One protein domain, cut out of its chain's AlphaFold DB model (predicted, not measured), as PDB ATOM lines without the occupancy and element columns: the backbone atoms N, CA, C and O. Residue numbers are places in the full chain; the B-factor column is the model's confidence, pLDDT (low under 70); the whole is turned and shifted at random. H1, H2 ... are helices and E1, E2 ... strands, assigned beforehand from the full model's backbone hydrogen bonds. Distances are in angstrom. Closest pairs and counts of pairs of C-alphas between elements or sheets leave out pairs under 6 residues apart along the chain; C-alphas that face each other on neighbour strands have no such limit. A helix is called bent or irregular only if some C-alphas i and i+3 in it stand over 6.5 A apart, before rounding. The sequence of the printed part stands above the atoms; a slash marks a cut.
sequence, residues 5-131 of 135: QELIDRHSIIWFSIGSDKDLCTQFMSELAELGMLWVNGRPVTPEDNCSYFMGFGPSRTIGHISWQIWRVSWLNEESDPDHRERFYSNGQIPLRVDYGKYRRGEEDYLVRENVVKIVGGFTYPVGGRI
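This is residues 5 to 131 of the 135 residues of an uncharacterized protein of Clostridiaceae bacterium (UniProt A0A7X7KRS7). A small twisted sheet of four strands, E3, E2, E1 and E4, makes the middle, with H2 and H4 to one side of it and H3 to the other. Beyond one end of these strands reaches a second, two-stranded sheet, the hairpin of E5 and E6, while residues 79 to 84 stick out past H3. The printed part has 127 residues, with four named helices and six named strands in the order H1 E1 H2 E2 E3 H3 E4 H4 E5 E6. The larger sheet is mixed, the smaller antiparallel, and the class is mixed, helices and strands. The whole is compact and rounded, with a radius of gyration of the C-alphas of 14.6 A and spans of 39 by 37 by 30 A.

H1, residues 5 to 10, begins at C-alpha 5 at (146.307, 137.413, 153.202). E1 is residues 14 to 17 and H2 residues 22 to 34, 18.3 A long. E2, residues 54 to 58, spans 13.3 A, and E3 is residues 62 to 65. H3, residues 68 to 79, is 17.6 A long; it is neither bent nor irregular, but only just: C-alphas 74 and 77 are 6.0 A apart. E4 is residues 96 to 99, and H4 residues 100 to 105. E5, residues 114 to 120, spans 19.2 A. E6, residues 123 to 130, spans 19.3 A, bends by 64 degrees at residue 127 and ends at C-alpha 130 at (153.874, 158.167, 144.065).

In the larger sheet E1 and E4 are parallel at 25 degrees, with N 15 and O 96 2.8 A apart. E2 and E1 are antiparallel, N 57 and O 14 being 2.7 A apart. The hairpin E2 and E3 has N 56 and O 64 at 2.8 A. E3, H3 and E4 form a split strand-helix-strand unit, two strands running the same way with E2 and E1 between them, and its crossover is right-handed. H1, H3 and H4 only graze this sheet; H2 is only just not on it, with 4 pairs of C-alphas within 10 A. H2 and H4 are close but not clearly touching, the closest C-alphas being those of Leu 24 and Gly 101, 6.8 A. In the hairpin E5 and E6, N 118 and O 125 are 2.7 A apart. The closest C-alphas of H3 and E5 are those of Arg 72 and Asn 115, 6.8 A. Every O i to N i+4 pair is within hydrogen-bond range in H2 and H4; H1 has 1 of 2 and H3 4 of 8.

The C-alphas of Gly 36 and Gly 121, the two farthest apart, are 42.2 A apart. The printed part has no cut. The links H2 to E2 and H3 to E4 are long. The mean pLDDT of the printed part is 79.4; residues 75 to 92 and 114 to 131 are under 70.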
ATOM      1  N   GLN A   5     145.875 138.814 153.279       90.75
ATOM      2  CA  GLN A   5     146.307 137.413 153.202       90.75
ATOM      3  C   GLN A   5     147.107 137.130 151.921       90.75
ATOM      4  O   GLN A   5     148.199 136.574 151.993       90.75
ATOM      5  N   GLU A   6     146.618 137.585 150.759       88.94
ATOM      6  CA  GLU A   6     147.283 137.368 149.464       88.94
ATOM      7  C   GLU A   6     148.695 137.967 149.424       88.94
ATOM      8  O   GLU A   6     149.608 137.398 148.823       88.94
ATOM      9  N   LEU A   7     148.877 139.136 150.041       89.69
ATOM     10  CA  LEU A   7     150.173 139.801 150.129       89.69
ATOM     11  C   LEU A   7     151.112 139.051 151.077       89.69
ATOM     12  O   LEU A   7     152.258 138.776 150.716       89.69
ATOM     13  N   ILE A   8     150.612 138.704 152.262       88.44
ATOM     14  CA  ILE A   8     151.372 138.052 153.334       88.44
ATOM     15  C   ILE A   8     151.821 136.638 152.942       88.44
ATOM     16  O   ILE A   8     152.936 136.238 153.277       88.44
ATOM     17  N   ASP A   9     151.014 135.899 152.182       88.50
ATOM     18  CA  ASP A   9     151.387 134.560 151.710       88.50
ATOM     19  C   ASP A   9     152.499 134.586 150.658       88.50
ATOM     20  O   ASP A   9     153.256 133.625 150.513       88.50
ATOM     21  N   ARG A  10     152.616 135.689 149.913       87.75
ATOM     22  CA  ARG A  10     153.572 135.828 148.805       87.75
ATOM     23  C   ARG A  10     154.878 136.495 149.212       87.75
ATOM     24  O   ARG A  10     155.886 136.319 148.527       87.75
ATOM     25  N   HIS A  11     154.865 137.280 150.284       88.06
ATOM     26  CA  HIS A  11     155.989 138.119 150.669       88.06
ATOM     27  C   HIS A  11     156.269 137.998 152.163       88.06
ATOM     28  O   HIS A  11     155.424 138.279 153.004       88.06
ATOM     29  N   SER A  12     157.509 137.651 152.500       85.75
ATOM     30  CA  SER A  12     157.935 137.511 153.893       85.75
ATOM     31  C   SER A  12     158.070 138.847 154.627       85.75
ATOM     32  O   SER A  12     158.073 138.862 155.853       85.75
ATOM     33  N   ILE A  13     158.244 139.955 153.897       88.31
ATOM     34  CA  ILE A  13     158.418 141.294 154.467       88.31
ATOM     35  C   ILE A  13     157.659 142.314 153.624       88.31
ATOM     36  O   ILE A  13     157.910 142.438 152.422       88.31
ATOM     37  N   ILE A  14     156.756 143.061 154.257       91.94
ATOM     38  CA  ILE A  14     155.873 144.021 153.584       91.94
ATOM     39  C   ILE A  14     155.753 145.266 154.442       91.94
ATOM     40  O   ILE A  14     155.479 145.172 155.633       91.94
ATOM     41  N   TRP A  15     155.952 146.436 153.859       92.75
ATOM     42  CA  TRP A  15     155.744 147.712 154.521       92.75
ATOM     43  C   TRP A  15     154.573 148.436 153.868       92.75
ATOM     44  O   TRP A  15     154.517 148.583 152.650       92.75
ATOM     45  N   PHE A  16     153.643 148.909 154.681       93.50
ATOM     46  CA  PHE A  16     152.413 149.547 154.247       93.50
ATOM     47  C   PHE A  16     152.464 151.044 154.529       93.50
ATOM     48  O   PHE A  16     152.757 151.454 155.650       93.50
ATOM     49  N   SER A  17     152.129 151.847 153.526       92.38
ATOM     50  CA  SER A  17     151.709 153.236 153.676       92.38
ATOM     51  C   SER A  17     150.195 153.252 153.867       92.38
ATOM     52  O   SER A  17     149.450 152.908 152.948       92.38
ATOM     53  N   ILE A  18     149.753 153.629 155.068       91.12
ATOM     54  CA  ILE A  18     148.334 153.740 155.439       91.12
ATOM     55  C   ILE A  18     147.849 155.187 155.282       91.12
ATOM     56  O   ILE A  18     146.712 155.428 154.896       91.12
ATOM     57  N   GLY A  19     148.720 156.170 155.533       82.75
ATOM     58  CA  GLY A  19     148.342 157.585 155.524       82.75
ATOM     59  C   GLY A  19     147.670 158.038 156.830       82.75
ATOM     60  O   GLY A  19     147.847 157.419 157.875       82.75
ATOM     61  N   SER A  20     146.941 159.159 156.777       81.62
ATOM     62  CA  SER A  20     146.241 159.766 157.930       81.62
ATOM     63  C   SER A  20     144.756 159.400 158.031       81.62
ATOM     64  O   SER A  20     144.054 159.944 158.882       81.62
ATOM     65  N   ASP A  21     144.251 158.559 157.129       87.19
ATOM     66  CA  ASP A  21     142.837 158.194 157.078       87.19
ATOM     67  C   ASP A  21     142.501 157.199 158.202       87.19
ATOM     68  O   ASP A  21     143.055 156.099 158.275       87.19
ATOM     69  N   LYS A  22     141.596 157.605 159.102       88.75
ATOM     70  CA  LYS A  22     141.192 156.808 160.269       88.75
ATOM     71  C   LYS A  22     140.327 155.608 159.899       88.75
ATOM     72  O   LYS A  22     140.420 154.579 160.567       88.75
ATOM     73  N   ASP A  23     139.513 155.720 158.860       91.75
ATOM     74  CA  ASP A  23     138.648 154.624 158.427       91.75
ATOM     75  C   ASP A  23     139.505 153.546 157.768       91.75
ATOM     76  O   ASP A  23     139.378 152.359 158.077       91.75
ATOM     77  N   LEU A  24     140.473 153.972 156.951       91.75
ATOM     78  CA  LEU A  24     141.451 153.071 156.353       91.75
ATOM     79  C   LEU A  24     142.327 152.388 157.415       91.75
ATOM     80  O   LEU A  24     142.601 151.192 157.312       91.75
ATOM     81  N   CYS A  25     142.725 153.129 158.451       93.25
ATOM     82  CA  CYS A  25     143.425 152.589 159.616       93.25
ATOM     83  C   CYS A  25     142.607 151.496 160.310       93.25
ATOM     84  O   CYS A  25     143.090 150.384 160.498       93.25
ATOM     85  N   THR A  26     141.345 151.792 160.629       94.56
ATOM     86  CA  THR A  26     140.437 150.858 161.308       94.56
ATOM     87  C   THR A  26     140.249 149.593 160.474       94.56
ATOM     88  O   THR A  26     140.336 148.481 160.987       94.56
ATOM     89  N   GLN A  27     140.073 149.744 159.160       94.25
ATOM     90  CA  GLN A  27     139.971 148.617 158.241       94.25
ATOM     91  C   GLN A  27     141.247 147.763 158.220       94.25
ATOM     92  O   GLN A  27     141.163 146.539 158.269       94.25
ATOM     93  N   PHE A  28     142.423 148.394 158.163       95.69
ATOM     94  CA  PHE A  28     143.711 147.698 158.206       95.69
ATOM     95  C   PHE A  28     143.871 146.874 159.489       95.69
ATOM     96  O   PHE A  28     144.241 145.703 159.429       95.69
ATOM     97  N   MET A  29     143.552 147.465 160.644       96.31
ATOM     98  CA  MET A  29     143.678 146.800 161.943       96.31
ATOM     99  C   MET A  29     142.695 145.638 162.103       96.31
ATOM    100  O   MET A  29     143.089 144.581 162.595       96.31
ATOM    101  N   SER A  30     141.458 145.789 161.623       95.75
ATOM    102  CA  SER A  30     140.473 144.702 161.597       95.75
ATOM    103  C   SER A  30     140.949 143.512 160.765       95.75
ATOM    104  O   SER A  30     140.897 142.383 161.240       95.75
ATOM    105  N   GLU A  31     141.485 143.749 159.563       95.38
ATOM    106  CA  GLU A  31     142.005 142.662 158.721       95.38
ATOM    107  C   GLU A  31     143.199 141.956 159.375       95.38
ATOM    108  O   GLU A  31     143.280 140.732 159.357       95.38
ATOM    109  N   LEU A  32     144.114 142.694 160.014       94.94
ATOM    110  CA  LEU A  32     145.209 142.077 160.767       94.94
ATOM    111  C   LEU A  32     144.701 141.226 161.944       94.94
ATOM    112  O   LEU A  32     145.232 140.139 162.183       94.94
ATOM    113  N   ALA A  33     143.680 141.696 162.663       95.38
ATOM    114  CA  ALA A  33     143.078 140.961 163.770       95.38
ATOM    115  C   ALA A  33     142.398 139.662 163.292       95.38
ATOM    116  O   ALA A  33     142.610 138.608 163.892       95.38
ATOM    117  N   GLU A  34     141.654 139.703 162.181       95.38
ATOM    118  CA  GLU A  34     141.042 138.519 161.551       95.38
ATOM    119  C   GLU A  34     142.084 137.476 161.125       95.38
ATOM    120  O   GLU A  34     141.853 136.272 161.232       95.38
ATOM    121  N   LEU A  35     143.261 137.939 160.700       93.06
ATOM    122  CA  LEU A  35     144.400 137.096 160.338       93.06
ATOM    123  C   LEU A  35     145.166 136.534 161.549       93.06
ATOM    124  O   LEU A  35     146.147 135.809 161.370       93.06
ATOM    125  N   GLY A  36     144.748 136.857 162.777       93.31
ATOM    126  CA  GLY A  36     145.409 136.405 164.003       93.31
ATOM    127  C   GLY A  36     146.824 136.965 164.161       93.31
ATOM    128  O   GLY A  36     147.694 136.308 164.738       93.31
ATOM    129  N   MET A  37     147.078 138.154 163.611       93.31
ATOM    130  CA  MET A  37     148.394 138.782 163.633       93.31
ATOM    131  C   MET A  37     148.799 139.215 165.041       93.31
ATOM    132  O   MET A  37     147.977 139.624 165.863       93.31
ATOM    133  N   LEU A  38     150.108 139.177 165.294       95.12
ATOM    134  CA  LEU A  38     150.701 139.646 166.541       95.12
ATOM    135  C   LEU A  38     151.499 140.925 166.302       95.12
ATOM    136  O   LEU A  38     152.132 141.104 165.265       95.12
ATOM    137  N   TRP A  39     151.533 141.804 167.289       95.69
ATOM    138  CA  TRP A  39     152.519 142.870 167.370       95.69
ATOM    139  C   TRP A  39     153.926 142.296 167.572       95.69
ATOM    140  O   TRP A  39     154.094 141.188 168.081       95.69
ATOM    141  N   VAL A  40     154.964 143.072 167.255       92.69
ATOM    142  CA  VAL A  40     156.373 142.696 167.516       92.69
ATOM    143  C   VAL A  40     156.676 142.356 168.982       92.69
ATOM    144  O   VAL A  40     157.647 141.661 169.259       92.69
ATOM    145  N   ASN A  41     155.853 142.818 169.928       92.19
ATOM    146  CA  ASN A  41     155.959 142.478 171.351       92.19
ATOM    147  C   ASN A  41     155.180 141.203 171.741       92.19
ATOM    148  O   ASN A  41     155.080 140.893 172.925       92.19
ATOM    149  N   GLY A  42     154.600 140.490 170.772       92.94
ATOM    150  CA  GLY A  42     153.838 139.257 170.968       92.94
ATOM    151  C   GLY A  42     152.368 139.445 171.352       92.94
ATOM    152  O   GLY A  42     151.647 138.454 171.448       92.94
ATOM    153  N   ARG A  43     151.889 140.679 171.560       95.62
ATOM    154  CA  ARG A  43     150.470 140.940 171.855       95.62
ATOM    155  C   ARG A  43     149.613 140.716 170.597       95.62
ATOM    156  O   ARG A  43     150.032 141.163 169.532       95.62
ATOM    157  N   PRO A  44     148.412 140.120 170.691       96.44
ATOM    158  CA  PRO A  44     147.463 140.098 169.577       96.44
ATOM    159  C   PRO A  44     147.116 141.504 169.084       96.44
ATOM    160  O   PRO A  44     146.996 142.433 169.887       96.44
ATOM    161  N   VAL A  45     146.959 141.657 167.772       96.50
ATOM    162  CA  VAL A  45     146.409 142.876 167.173       96.50
ATOM    163  C   VAL A  45     144.902 142.926 167.422       96.50
ATOM    164  O   VAL A  45     144.224 141.913 167.241       96.50
ATOM    165  N   THR A  46     144.373 144.087 167.811       96.25
ATOM    166  CA  THR A  46     142.922 144.316 167.916       96.25
ATOM    167  C   THR A  46     142.469 145.477 167.021       96.25
ATOM    168  O   THR A  46     143.282 146.350 166.706       96.25
ATOM    169  N   PRO A  47     141.190 145.522 166.594       94.75
ATOM    170  CA  PRO A  47     140.671 146.604 165.750       94.75
ATOM    171  C   PRO A  47     140.791 148.009 166.363       94.75
ATOM    172  O   PRO A  47     140.826 148.996 165.634       94.75
ATOM    173  N   GLU A  48     140.848 148.107 167.693       94.00
ATOM    174  CA  GLU A  48     140.942 149.368 168.443       94.00
ATOM    175  C   GLU A  48     142.380 149.884 168.572       94.00
ATOM    176  O   GLU A  48     142.604 150.987 169.078       94.00
ATOM    177  N   ASP A  49     143.366 149.087 168.160       94.12
ATOM    178  CA  ASP A  49     144.754 149.505 168.196       94.12
ATOM    179  C   ASP A  49     145.017 150.650 167.209       94.12
ATOM    180  O   ASP A  49     144.475 150.716 166.106       94.12
ATOM    181  N   ASN A  50     145.930 151.547 167.579       89.06
ATOM    182  CA  ASN A  50     146.361 152.607 166.676       89.06
ATOM    183  C   ASN A  50     147.244 152.039 165.559       89.06
ATOM    184  O   ASN A  50     148.165 151.263 165.818       89.06
ATOM    185  N   CYS A  51     147.057 152.527 164.336       88.56
ATOM    186  CA  CYS A  51     148.054 152.407 163.278       88.56
ATOM    187  C   CYS A  51     148.876 153.703 163.170       88.56
ATOM    188  O   CYS A  51     148.409 154.802 163.473       88.56
ATOM    189  N   SER A  52     150.123 153.581 162.721       89.69
ATOM    190  CA  SER A  52     150.914 154.720 162.248       89.69
ATOM    191  C   SER A  52     150.765 154.883 160.737       89.69
ATOM    192  O   SER A  52     150.337 153.964 160.043       89.69
ATOM    193  N   TYR A  53     151.210 156.029 160.214       89.25
ATOM    194  CA  TYR A  53     151.306 156.287 158.771       89.25
ATOM    195  C   TYR A  53     151.983 155.152 157.997       89.25
ATOM    196  O   TYR A  53     151.598 154.871 156.862       89.25
ATOM    197  N   PHE A  54     152.979 154.517 158.622       91.44
ATOM    198  CA  PHE A  54     153.717 153.393 158.068       91.44
ATOM    199  C   PHE A  54     153.695 152.207 159.030       91.44
ATOM    200  O   PHE A  54     153.983 152.364 160.219       91.44
ATOM    201  N   MET A  55     153.382 151.027 158.507       94.75
ATOM    202  CA  MET A  55     153.285 149.768 159.252       94.75
ATOM    203  C   MET A  55     154.152 148.706 158.578       94.75
ATOM    204  O   MET A  55     154.271 148.700 157.357       94.75
ATOM    205  N   GLY A  56     154.762 147.805 159.339       92.75
ATOM    206  CA  GLY A  56     155.691 146.800 158.824       92.75
ATOM    207  C   GLY A  56     155.323 145.393 159.247       92.75
ATOM    208  O   GLY A  56     155.267 145.115 160.439       92.75
ATOM    209  N   PHE A  57     155.127 144.512 158.275       91.06
ATOM    210  CA  PHE A  57     155.008 143.071 158.432       91.06
ATOM    211  C   PHE A  57     156.385 142.424 158.259       91.06
ATOM    212  O   PHE A  57     157.062 142.648 157.252       91.06
ATOM    213  N   GLY A  58     156.794 141.636 159.250       83.69
ATOM    214  CA  GLY A  58     158.052 140.894 159.242       83.69
ATOM    215  C   GLY A  58     157.874 139.378 159.074       83.69
ATOM    216  O   GLY A  58     156.768 138.857 159.224       83.69
ATOM    217  N   PRO A  59     158.983 138.643 158.868       73.12
ATOM    218  CA  PRO A  59     158.966 137.216 158.528       73.12
ATOM    219  C   PRO A  59     158.392 136.315 159.633       73.12
ATOM    220  O   PRO A  59     157.967 135.198 159.357       73.12
ATOM    221  N   SER A  60     158.315 136.811 160.870       80.56
ATOM    222  CA  SER A  60     157.722 136.109 162.016       80.56
ATOM    223  C   SER A  60     156.198 136.256 162.117       80.56
ATOM    224  O   SER A  60     155.638 135.957 163.168       80.56
ATOM    225  N   ARG A  61     155.521 136.751 161.069       80.19
ATOM    226  CA  ARG A  61     154.089 137.111 161.100       80.19
ATOM    227  C   ARG A  61     153.748 138.107 162.210       80.19
ATOM    228  O   ARG A  61     152.687 138.050 162.826       80.19
ATOM    229  N   THR A  62     154.663 139.039 162.448       92.38
ATOM    230  CA  THR A  62     154.465 140.134 163.396       92.38
ATOM    231  C   THR A  62     154.359 141.465 162.669       92.38
ATOM    232  O   THR A  62     155.107 141.700 161.714       92.38
ATOM    233  N   ILE A  63     153.487 142.346 163.155       94.94
ATOM    234  CA  ILE A  63     153.341 143.724 162.691       94.94
ATOM    235  C   ILE A  63     154.008 144.704 163.670       94.94
ATOM    236  O   ILE A  63     153.995 144.507 164.887       94.94
ATOM    237  N   GLY A  64     154.597 145.775 163.149       94.31
ATOM    238  CA  GLY A  64     155.154 146.865 163.944       94.31
ATOM    239  C   GLY A  64     154.972 148.225 163.282       94.31
ATOM    240  O   GLY A  64     154.699 148.327 162.087       94.31
ATOM    241  N   HIS A  65     155.146 149.279 164.071       93.31
ATOM    242  CA  HIS A  65     155.203 150.645 163.561       93.31
ATOM    243  C   HIS A  65     156.540 150.895 162.868       93.31
ATOM    244  O   HIS A  65     157.591 150.512 163.384       93.31
ATOM    245  N   ILE A  66     156.513 151.587 161.731       88.94
ATOM    246  CA  ILE A  66     157.726 152.043 161.052       88.94
ATOM    247  C   ILE A  66     157.846 153.549 161.247       88.94
ATOM    248  O   ILE A  66     156.932 154.311 160.921       88.94
ATOM    249  N   SER A  67     158.987 153.995 161.773       85.31
ATOM    250  CA  SER A  67     159.250 155.425 161.895       85.31
ATOM    251  C   SER A  67     159.462 156.056 160.518       85.31
ATOM    252  O   SER A  67     159.991 155.437 159.593       85.31
ATOM    253  N   TRP A  68     159.113 157.335 160.400       78.00
ATOM    254  CA  TRP A  68     159.362 158.130 159.195       78.00
ATOM    255  C   TRP A  68     160.821 158.051 158.718       78.00
ATOM    256  O   TRP A  68     161.083 157.940 157.523       78.00
ATOM    257  N   GLN A  69     161.775 158.090 159.651       75.88
ATOM    258  CA  GLN A  69     163.198 158.045 159.324       75.88
ATOM    259  C   GLN A  69     163.569 156.705 158.687       75.88
ATOM    260  O   GLN A  69     164.235 156.705 157.658       75.88
ATOM    261  N   ILE A  70     163.078 155.588 159.238       80.94
ATOM    262  CA  ILE A  70     163.315 154.245 158.691       80.94
ATOM    263  C   ILE A  70     162.655 154.097 157.317       80.94
ATOM    264  O   ILE A  70     163.284 153.601 156.384       80.94
ATOM    265  N   TRP A  71     161.421 154.579 157.154       81.94
ATOM    266  CA  TRP A  71     160.760 154.582 155.850       81.94
ATOM    267  C   TRP A  71     161.575 155.360 154.812       81.94
ATOM    268  O   TRP A  71     161.874 154.835 153.741       81.94
ATOM    269  N   ARG A  72     161.993 156.591 155.138       76.12
ATOM    270  CA  ARG A  72     162.749 157.462 154.228       76.12
ATOM    271  C   ARG A  72     164.112 156.887 153.862       76.12
ATOM    272  O   ARG A  72     164.445 156.858 152.683       76.12
ATOM    273  N   VAL A  73     164.904 156.458 154.846       73.12
ATOM    274  CA  VAL A  73     166.246 155.918 154.569       73.12
ATOM    275  C   VAL A  73     166.177 154.611 153.786       73.12
ATOM    276  O   VAL A  73     167.140 154.270 153.109       73.12
ATOM    277  N   SER A  74     165.019 153.934 153.779       73.81
ATOM    278  CA  SER A  74     164.825 152.749 152.945       73.81
ATOM    279  C   SER A  74     164.918 152.990 151.446       73.81
ATOM    280  O   SER A  74     165.115 152.031 150.713       73.81
ATOM    281  N   TRP A  75     164.847 154.247 151.014       69.38
ATOM    282  CA  TRP A  75     164.992 154.654 149.619       69.38
ATOM    283  C   TRP A  75     166.395 155.159 149.288       69.38
ATOM    284  O   TRP A  75     166.905 154.894 148.207       69.38
ATOM    285  N   LEU A  76     167.057 155.832 150.236       59.66
ATOM    286  CA  LEU A  76     168.402 156.391 150.032       59.66
ATOM    287  C   LEU A  76     169.437 155.304 149.704       59.66
ATOM    288  O   LEU A  76     170.367 155.541 148.933       59.66
ATOM    289  N   ASN A  77     169.234 154.105 150.249       54.16
ATOM    290  CA  ASN A  77     170.072 152.938 149.983       54.16
ATOM    291  C   ASN A  77     169.795 152.295 148.610       54.16
ATOM    292  O   ASN A  77     170.564 151.446 148.184       54.16
ATOM    293  N   GLU A  78     168.699 152.653 147.929       57.50
ATOM    294  CA  GLU A  78     168.369 152.170 146.577       57.50
ATOM    295  C   GLU A  78     168.808 153.166 145.489       57.50
ATOM    296  O   GLU A  78     169.153 152.752 144.387       57.50
ATOM    297  N   GLU A  79     168.830 154.467 145.800       51.72
ATOM    298  CA  GLU A  79     169.202 155.543 144.863       51.72
ATOM    299  C   GLU A  79     170.719 155.704 144.666       51.72
ATOM    300  O   GLU A  79     171.155 156.181 143.618       51.72
ATOM    301  N   SER A  80     171.529 155.353 145.669       49.94
ATOM    302  CA  SER A  80     172.973 155.639 145.682       49.94
ATOM    303  C   SER A  80     173.843 154.528 145.087       49.94
ATOM    304  O   SER A  80     174.910 154.824 144.550       49.94
ATOM    305  N   ASP A  81     173.382 153.279 145.131       55.41
ATOM    306  CA  ASP A  81     174.004 152.134 144.465       55.41
ATOM    307  C   ASP A  81     172.957 151.004 144.304       55.41
ATOM    308  O   ASP A  81     172.620 150.332 145.285       55.41
ATOM    309  N   PRO A  82     172.410 150.772 143.094       54.03
ATOM    310  CA  PRO A  82     171.403 149.731 142.879       54.03
ATOM    311  C   PRO A  82     171.922 148.304 143.146       54.03
ATOM    312  O   PRO A  82     171.105 147.407 143.399       54.03
ATOM    313  N   ASP A  83     173.248 148.105 143.144       51.59
ATOM    314  CA  ASP A  83     173.926 146.835 143.421       51.59
ATOM    315  C   ASP A  83     174.334 146.697 144.906       51.59
ATOM    316  O   ASP A  83     174.332 145.582 145.440       51.59
ATOM    317  N   HIS A  84     174.566 147.806 145.622       45.41
ATOM    318  CA  HIS A  84     174.748 147.847 147.084       45.41
ATOM    319  C   HIS A  84     173.489 148.309 147.813       45.41
ATOM    320  O   HIS A  84     173.445 149.317 148.514       45.41
ATOM    321  N   ARG A  85     172.472 147.452 147.754       51.78
ATOM    322  CA  ARG A  85     171.367 147.484 148.711       51.78
ATOM    323  C   ARG A  85     171.944 147.263 150.110       51.78
ATOM    324  O   ARG A  85     172.199 146.118 150.487       51.78
ATOM    325  N   GLU A  86     172.140 148.310 150.906       46.56
ATOM    326  CA  GLU A  86     172.275 148.131 152.352       46.56
ATOM    327  C   GLU A  86     170.935 147.609 152.873       46.56
ATOM    328  O   GLU A  86     169.936 148.320 153.015       46.56
ATOM    329  N   ARG A  87     170.908 146.288 153.035       54.38
ATOM    330  CA  ARG A  87     169.736 145.489 153.349       54.38
ATOM    331  C   ARG A  87     169.320 145.785 154.790       54.38
ATOM    332  O   ARG A  87     170.058 145.478 155.719       54.38
ATOM    333  N   PHE A  88     168.120 146.342 154.981       58.09
ATOM    334  CA  PHE A  88     167.543 146.600 156.316       58.09
ATOM    335  C   PHE A  88     167.492 145.343 157.181       58.09
ATOM    336  O   PHE A  88     167.579 145.413 158.405       58.09
ATOM    337  N   TYR A  89     167.353 144.191 156.531       61.91
ATOM    338  CA  TYR A  89     167.433 142.893 157.163       61.91
ATOM    339  C   TYR A  89     168.805 142.284 156.896       61.91
ATOM    340  O   TYR A  89     169.263 142.229 155.753       61.91
ATOM    341  N   SER A  90     169.435 141.756 157.946       62.06
ATOM    342  CA  SER A  90     170.750 141.103 157.883       62.06
ATOM    343  C   SER A  90     170.817 139.944 156.880       62.06
ATOM    344  O   SER A  90     171.888 139.616 156.380       62.06
ATOM    345  N   ASN A  91     169.671 139.343 156.550       62.62
ATOM    346  CA  ASN A  91     169.539 138.264 155.570       62.62
ATOM    347  C   ASN A  91     169.400 138.747 154.118       62.62
ATOM    348  O   ASN A  91     169.305 137.936 153.199       62.62
ATOM    349  N   GLY A  92     169.366 140.054 153.891       63.88
ATOM    350  CA  GLY A  92     169.346 140.607 152.556       63.88
ATOM    351  C   GLY A  92     168.009 140.979 151.955       63.88
ATOM    352  O   GLY A  92     167.956 141.342 150.780       63.88
ATOM    353  N   GLN A  93     166.935 140.866 152.721       73.75
ATOM    354  CA  GLN A  93     165.602 141.115 152.203       73.75
ATOM    355  C   GLN A  93     165.291 142.613 152.155       73.75
ATOM    356  O   GLN A  93     165.674 143.381 153.038       73.75
ATOM    357  N   ILE A  94     164.568 143.008 151.108       76.69
ATOM    358  CA  ILE A  94     163.985 144.342 150.958       76.69
ATOM    359  C   ILE A  94     162.476 144.204 151.124       76.69
ATOM    360  O   ILE A  94     161.889 143.298 150.524       76.69
ATOM    361  N   PRO A  95     161.844 145.061 151.940       85.00
ATOM    362  CA  PRO A  95     160.403 145.032 152.114       85.00
ATOM    363  C   PRO A  95     159.683 145.378 150.809       85.00
ATOM    364  O   PRO A  95     160.041 146.332 150.118       85.00
ATOM    365  N   LEU A  96     158.605 144.656 150.506       88.31
ATOM    366  CA  LEU A  96     157.644 145.125 149.513       88.31
ATOM    367  C   LEU A  96     156.920 146.348 150.083       88.31
ATOM    368  O   LEU A  96     156.291 146.242 151.129       88.31
ATOM    369  N   ARG A  97     156.981 147.497 149.411       90.12
ATOM    370  CA  ARG A  97     156.315 148.721 149.872       90.12
ATOM    371  C   ARG A  97     154.965 148.885 149.171       90.12
ATOM    372  O   ARG A  97     154.899 148.870 147.945       90.12
ATOM    373  N   VAL A  98     153.893 149.026 149.943       92.38
ATOM    374  CA  VAL A  98     152.501 148.968 149.472       92.38
ATOM    375  C   VAL A  98     151.718 150.183 149.962       92.38
ATOM    376  O   VAL A  98     151.718 150.476 151.152       92.38
ATOM    377  N   ASP A  99     151.010 150.867 149.070       92.81
ATOM    378  CA  ASP A  99     149.910 151.757 149.439       92.81
ATOM    379  C   ASP A  99     148.684 150.889 149.732       92.81
ATOM    380  O   ASP A  99     148.115 150.249 148.839       92.81
ATOM    381  N   TYR A 100     148.307 150.819 151.005       93.69
ATOM    382  CA  TYR A 100     147.246 149.920 151.439       93.69
ATOM    383  C   TYR A 100     145.881 150.317 150.860       93.69
ATOM    384  O   TYR A 100     145.124 149.450 150.417       93.69
ATOM    385  N   GLY A 101     145.584 151.616 150.793       92.50
ATOM    386  CA  GLY A 101     144.315 152.112 150.265       92.50
ATOM    387  C   GLY A 101     144.124 151.731 148.801       92.50
ATOM    388  O   GLY A 101     143.078 151.192 148.429       92.50
ATOM    389  N   LYS A 102     145.157 151.943 147.980       92.81
ATOM    390  CA  LYS A 102     145.155 151.530 146.570       92.81
ATOM    391  C   LYS A 102     145.052 150.019 146.409       92.81
ATOM    392  O   LYS A 102     144.231 149.526 145.631       92.81
ATOM    393  N   TYR A 103     145.841 149.274 147.185       93.81
ATOM    394  CA  TYR A 103     145.836 147.815 147.144       93.81
ATOM    395  C   TYR A 103     144.438 147.242 147.406       93.81
ATOM    396  O   TYR A 103     143.954 146.408 146.637       93.81
ATOM    397  N   ARG A 104     143.750 147.739 148.441       90.81
ATOM    398  CA  ARG A 104     142.398 147.286 148.803       90.81
ATOM    399  C   ARG A 104     141.367 147.566 147.725       90.81
ATOM    400  O   ARG A 104     140.537 146.694 147.435       90.81
ATOM    401  N   ARG A 105     141.454 148.738 147.090       92.69
ATOM    402  CA  ARG A 105     140.612 149.105 145.941       92.69
ATOM    403  C   ARG A 105     140.911 148.276 144.689       92.69
ATOM    404  O   ARG A 105     140.099 148.267 143.772       92.69
ATOM    405  N   GLY A 106     141.996 147.500 144.688       90.69
ATOM    406  CA  GLY A 106     142.381 146.638 143.574       90.69
ATOM    407  C   GLY A 106     143.111 147.384 142.463       90.69
ATOM    408  O   GLY A 106     143.233 146.842 141.369       90.69
ATOM    409  N   GLU A 107     143.605 148.591 142.744       91.81
ATOM    410  CA  GLU A 107     144.402 149.371 141.800       91.81
ATOM    411  C   GLU A 107     145.675 148.599 141.427       91.81
ATOM    412  O   GLU A 107     146.222 147.828 142.225       91.81
ATOM    413  N   GLU A 108     146.131 148.739 140.185       88.50
ATOM    414  CA  GLU A 108     147.335 148.056 139.694       88.50
ATOM    415  C   GLU A 108     148.613 148.751 140.175       88.50
ATOM    416  O   GLU A 108     149.630 148.104 140.422       88.50
ATOM    417  N   ASP A 109     148.525 150.051 140.432       86.12
ATOM    418  CA  ASP A 109     149.594 150.926 140.888       86.12
ATOM    419  C   ASP A 109     149.553 151.073 142.427       86.12
ATOM    420  O   ASP A 109     149.556 152.156 143.006       86.12
ATOM    421  N   TYR A 110     149.501 149.948 143.136       89.94
ATOM    422  CA  TYR A 110     149.512 149.932 144.606       89.94
ATOM    423  C   TYR A 110     150.918 149.813 145.205       89.94
ATOM    424  O   TYR A 110     151.097 149.974 146.412       89.94
ATOM    425  N   LEU A 111     151.923 149.484 144.393       89.88
ATOM    426  CA  LEU A 111     153.299 149.341 144.854       89.88
ATOM    427  C   LEU A 111     153.963 150.706 144.938       89.88
ATOM    428  O   LEU A 111     154.116 151.384 143.928       89.88
ATOM    429  N   VAL A 112     154.419 151.083 146.126       84.19
ATOM    430  CA  VAL A 112     155.176 152.323 146.281       84.19
ATOM    431  C   VAL A 112     156.559 152.118 145.672       84.19
ATOM    432  O   VAL A 112     157.246 151.150 146.009       84.19
ATOM    433  N   ARG A 113     156.958 153.021 144.772       74.94
ATOM    434  CA  ARG A 113     158.264 153.010 144.087       74.94
ATOM    435  C   ARG A 113     159.123 154.234 144.391       74.94
ATOM    436  O   ARG A 113     160.315 154.186 144.134       74.94
ATOM    437  N   GLU A 114     158.532 155.280 144.961       68.19
ATOM    438  CA  GLU A 114     159.231 156.501 145.355       68.19
ATOM    439  C   GLU A 114     158.654 157.060 146.657       68.19
ATOM    440  O   GLU A 114     157.461 156.914 146.959       68.19
ATOM    441  N   ASN A 115     159.493 157.758 147.421       66.25
ATOM    442  CA  ASN A 115     159.063 158.469 148.616       66.25
ATOM    443  C   ASN A 115     158.547 159.871 148.254       66.25
ATOM    444  O   ASN A 115     159.312 160.687 147.744       66.25
ATOM    445  N   VAL A 116     157.284 160.196 148.561       60.72
ATOM    446  CA  VAL A 116     156.752 161.547 148.311       60.72
ATOM    447  C   VAL A 116     156.781 162.366 149.574       60.72
ATOM    448  O   VAL A 116     156.157 162.050 150.592       60.72
ATOM    449  N   VAL A 117     157.447 163.503 149.453       60.00
ATOM    450  CA  VAL A 117     157.544 164.478 150.517       60.00
ATOM    451  C   VAL A 117     156.917 165.797 150.105       60.00
ATOM    452  O   VAL A 117     157.074 166.263 148.981       60.00
ATOM    453  N   LYS A 118     156.213 166.425 151.039       55.88
ATOM    454  CA  LYS A 118     155.769 167.810 150.950       55.88
ATOM    455  C   LYS A 118     156.654 168.663 151.835       55.88
ATOM    456  O   LYS A 118     156.898 168.328 152.991       55.88
ATOM    457  N   ILE A 119     157.096 169.793 151.304       53.34
ATOM    458  CA  ILE A 119     157.844 170.779 152.076       53.34
ATOM    459  C   ILE A 119     156.843 171.785 152.653       53.34
ATOM    460  O   ILE A 119     156.088 172.408 151.909       53.34
ATOM    461  N   VAL A 120     156.819 171.938 153.977       51.47
ATOM    462  CA  VAL A 120     156.013 172.939 154.692       51.47
ATOM    463  C   VAL A 120     156.945 173.714 155.618       51.47
ATOM    464  O   VAL A 120     157.558 173.138 156.511       51.47
ATOM    465  N   GLY A 121     157.103 175.020 155.381       48.44
ATOM    466  CA  GLY A 121     157.947 175.887 156.217       48.44
ATOM    467  C   GLY A 121     159.433 175.500 156.258       48.44
ATOM    468  O   GLY A 121     160.083 175.722 157.270       48.44
ATOM    469  N   GLY A 122     159.961 174.876 155.197       49.84
ATOM    470  CA  GLY A 122     161.338 174.357 155.153       49.84
ATOM    471  C   GLY A 122     161.510 172.952 155.746       49.84
ATOM    472  O   GLY A 122     162.587 172.374 155.640       49.84
ATOM    473  N   PHE A 123     160.448 172.367 156.307       44.06
ATOM    474  CA  PHE A 123     160.447 171.016 156.862       44.06
ATOM    475  C   PHE A 123     159.761 170.028 155.917       44.06
ATOM    476  O   PHE A 123     158.820 170.369 155.204       44.06
ATOM    477  N   THR A 124     160.251 168.791 155.901       54.94
ATOM    478  CA  THR A 124     159.809 167.722 154.994       54.94
ATOM    479  C   THR A 124     158.783 166.823 155.696       54.94
ATOM    480  O   THR A 124     159.111 166.215 156.712       54.94
ATOM    481  N   TYR A 125     157.565 166.714 155.155       47.03
ATOM    482  CA  TYR A 125     156.449 165.921 155.691       47.03
ATOM    483  C   TYR A 125     155.951 164.897 154.657       47.03
ATOM    484  O   TYR A 125     155.799 165.260 153.490       47.03
ATOM    485  N   PRO A 126     155.662 163.638 155.028       52.59
ATOM    486  CA  PRO A 126     155.140 162.655 154.082       52.59
ATOM    487  C   PRO A 126     153.687 162.962 153.695       52.59
ATOM    488  O   PRO A 126     152.885 163.351 154.542       52.59
ATOM    489  N   VAL A 127     153.338 162.731 152.428       51.91
ATOM    490  CA  VAL A 127     151.933 162.726 151.957       51.91
ATOM    491  C   VAL A 127     151.511 161.371 151.377       51.91
ATOM    492  O   VAL A 127     150.340 161.191 151.063       51.91
ATOM    493  N   GLY A 128     152.450 160.427 151.236       50.62
ATOM    494  CA  GLY A 128     152.234 159.106 150.637       50.62
ATOM    495  C   GLY A 128     153.414 158.675 149.760       50.62
ATOM    496  O   GLY A 128     154.501 159.244 149.844       50.62
ATOM    497  N   GLY A 129     153.194 157.672 148.915       42.66
ATOM    498  CA  GLY A 129     154.089 157.291 147.821       42.66
ATOM    499  C   GLY A 129     153.479 157.658 146.464       42.66
ATOM    500  O   GLY A 129     152.262 157.592 146.309       42.66
ATOM    501  N   ARG A 130     154.291 158.049 145.475       42.84
ATOM    502  CA  ARG A 130     153.874 158.167 144.065       42.84
ATOM    503  C   ARG A 130     154.560 157.074 143.266       42.84
ATOM    504  O   ARG A 130     155.569 156.509 143.679       42.84
ATOM    505  N   ILE A 131     153.953 156.783 142.129       41.53
ATOM    506  CA  ILE A 131     154.427 155.832 141.137       41.53
ATOM    507  C   ILE A 131     154.755 156.635 139.891       41.53
ATOM    508  O   ILE A 131     153.932 157.440 139.449       41.53
TER     509      ILE A 131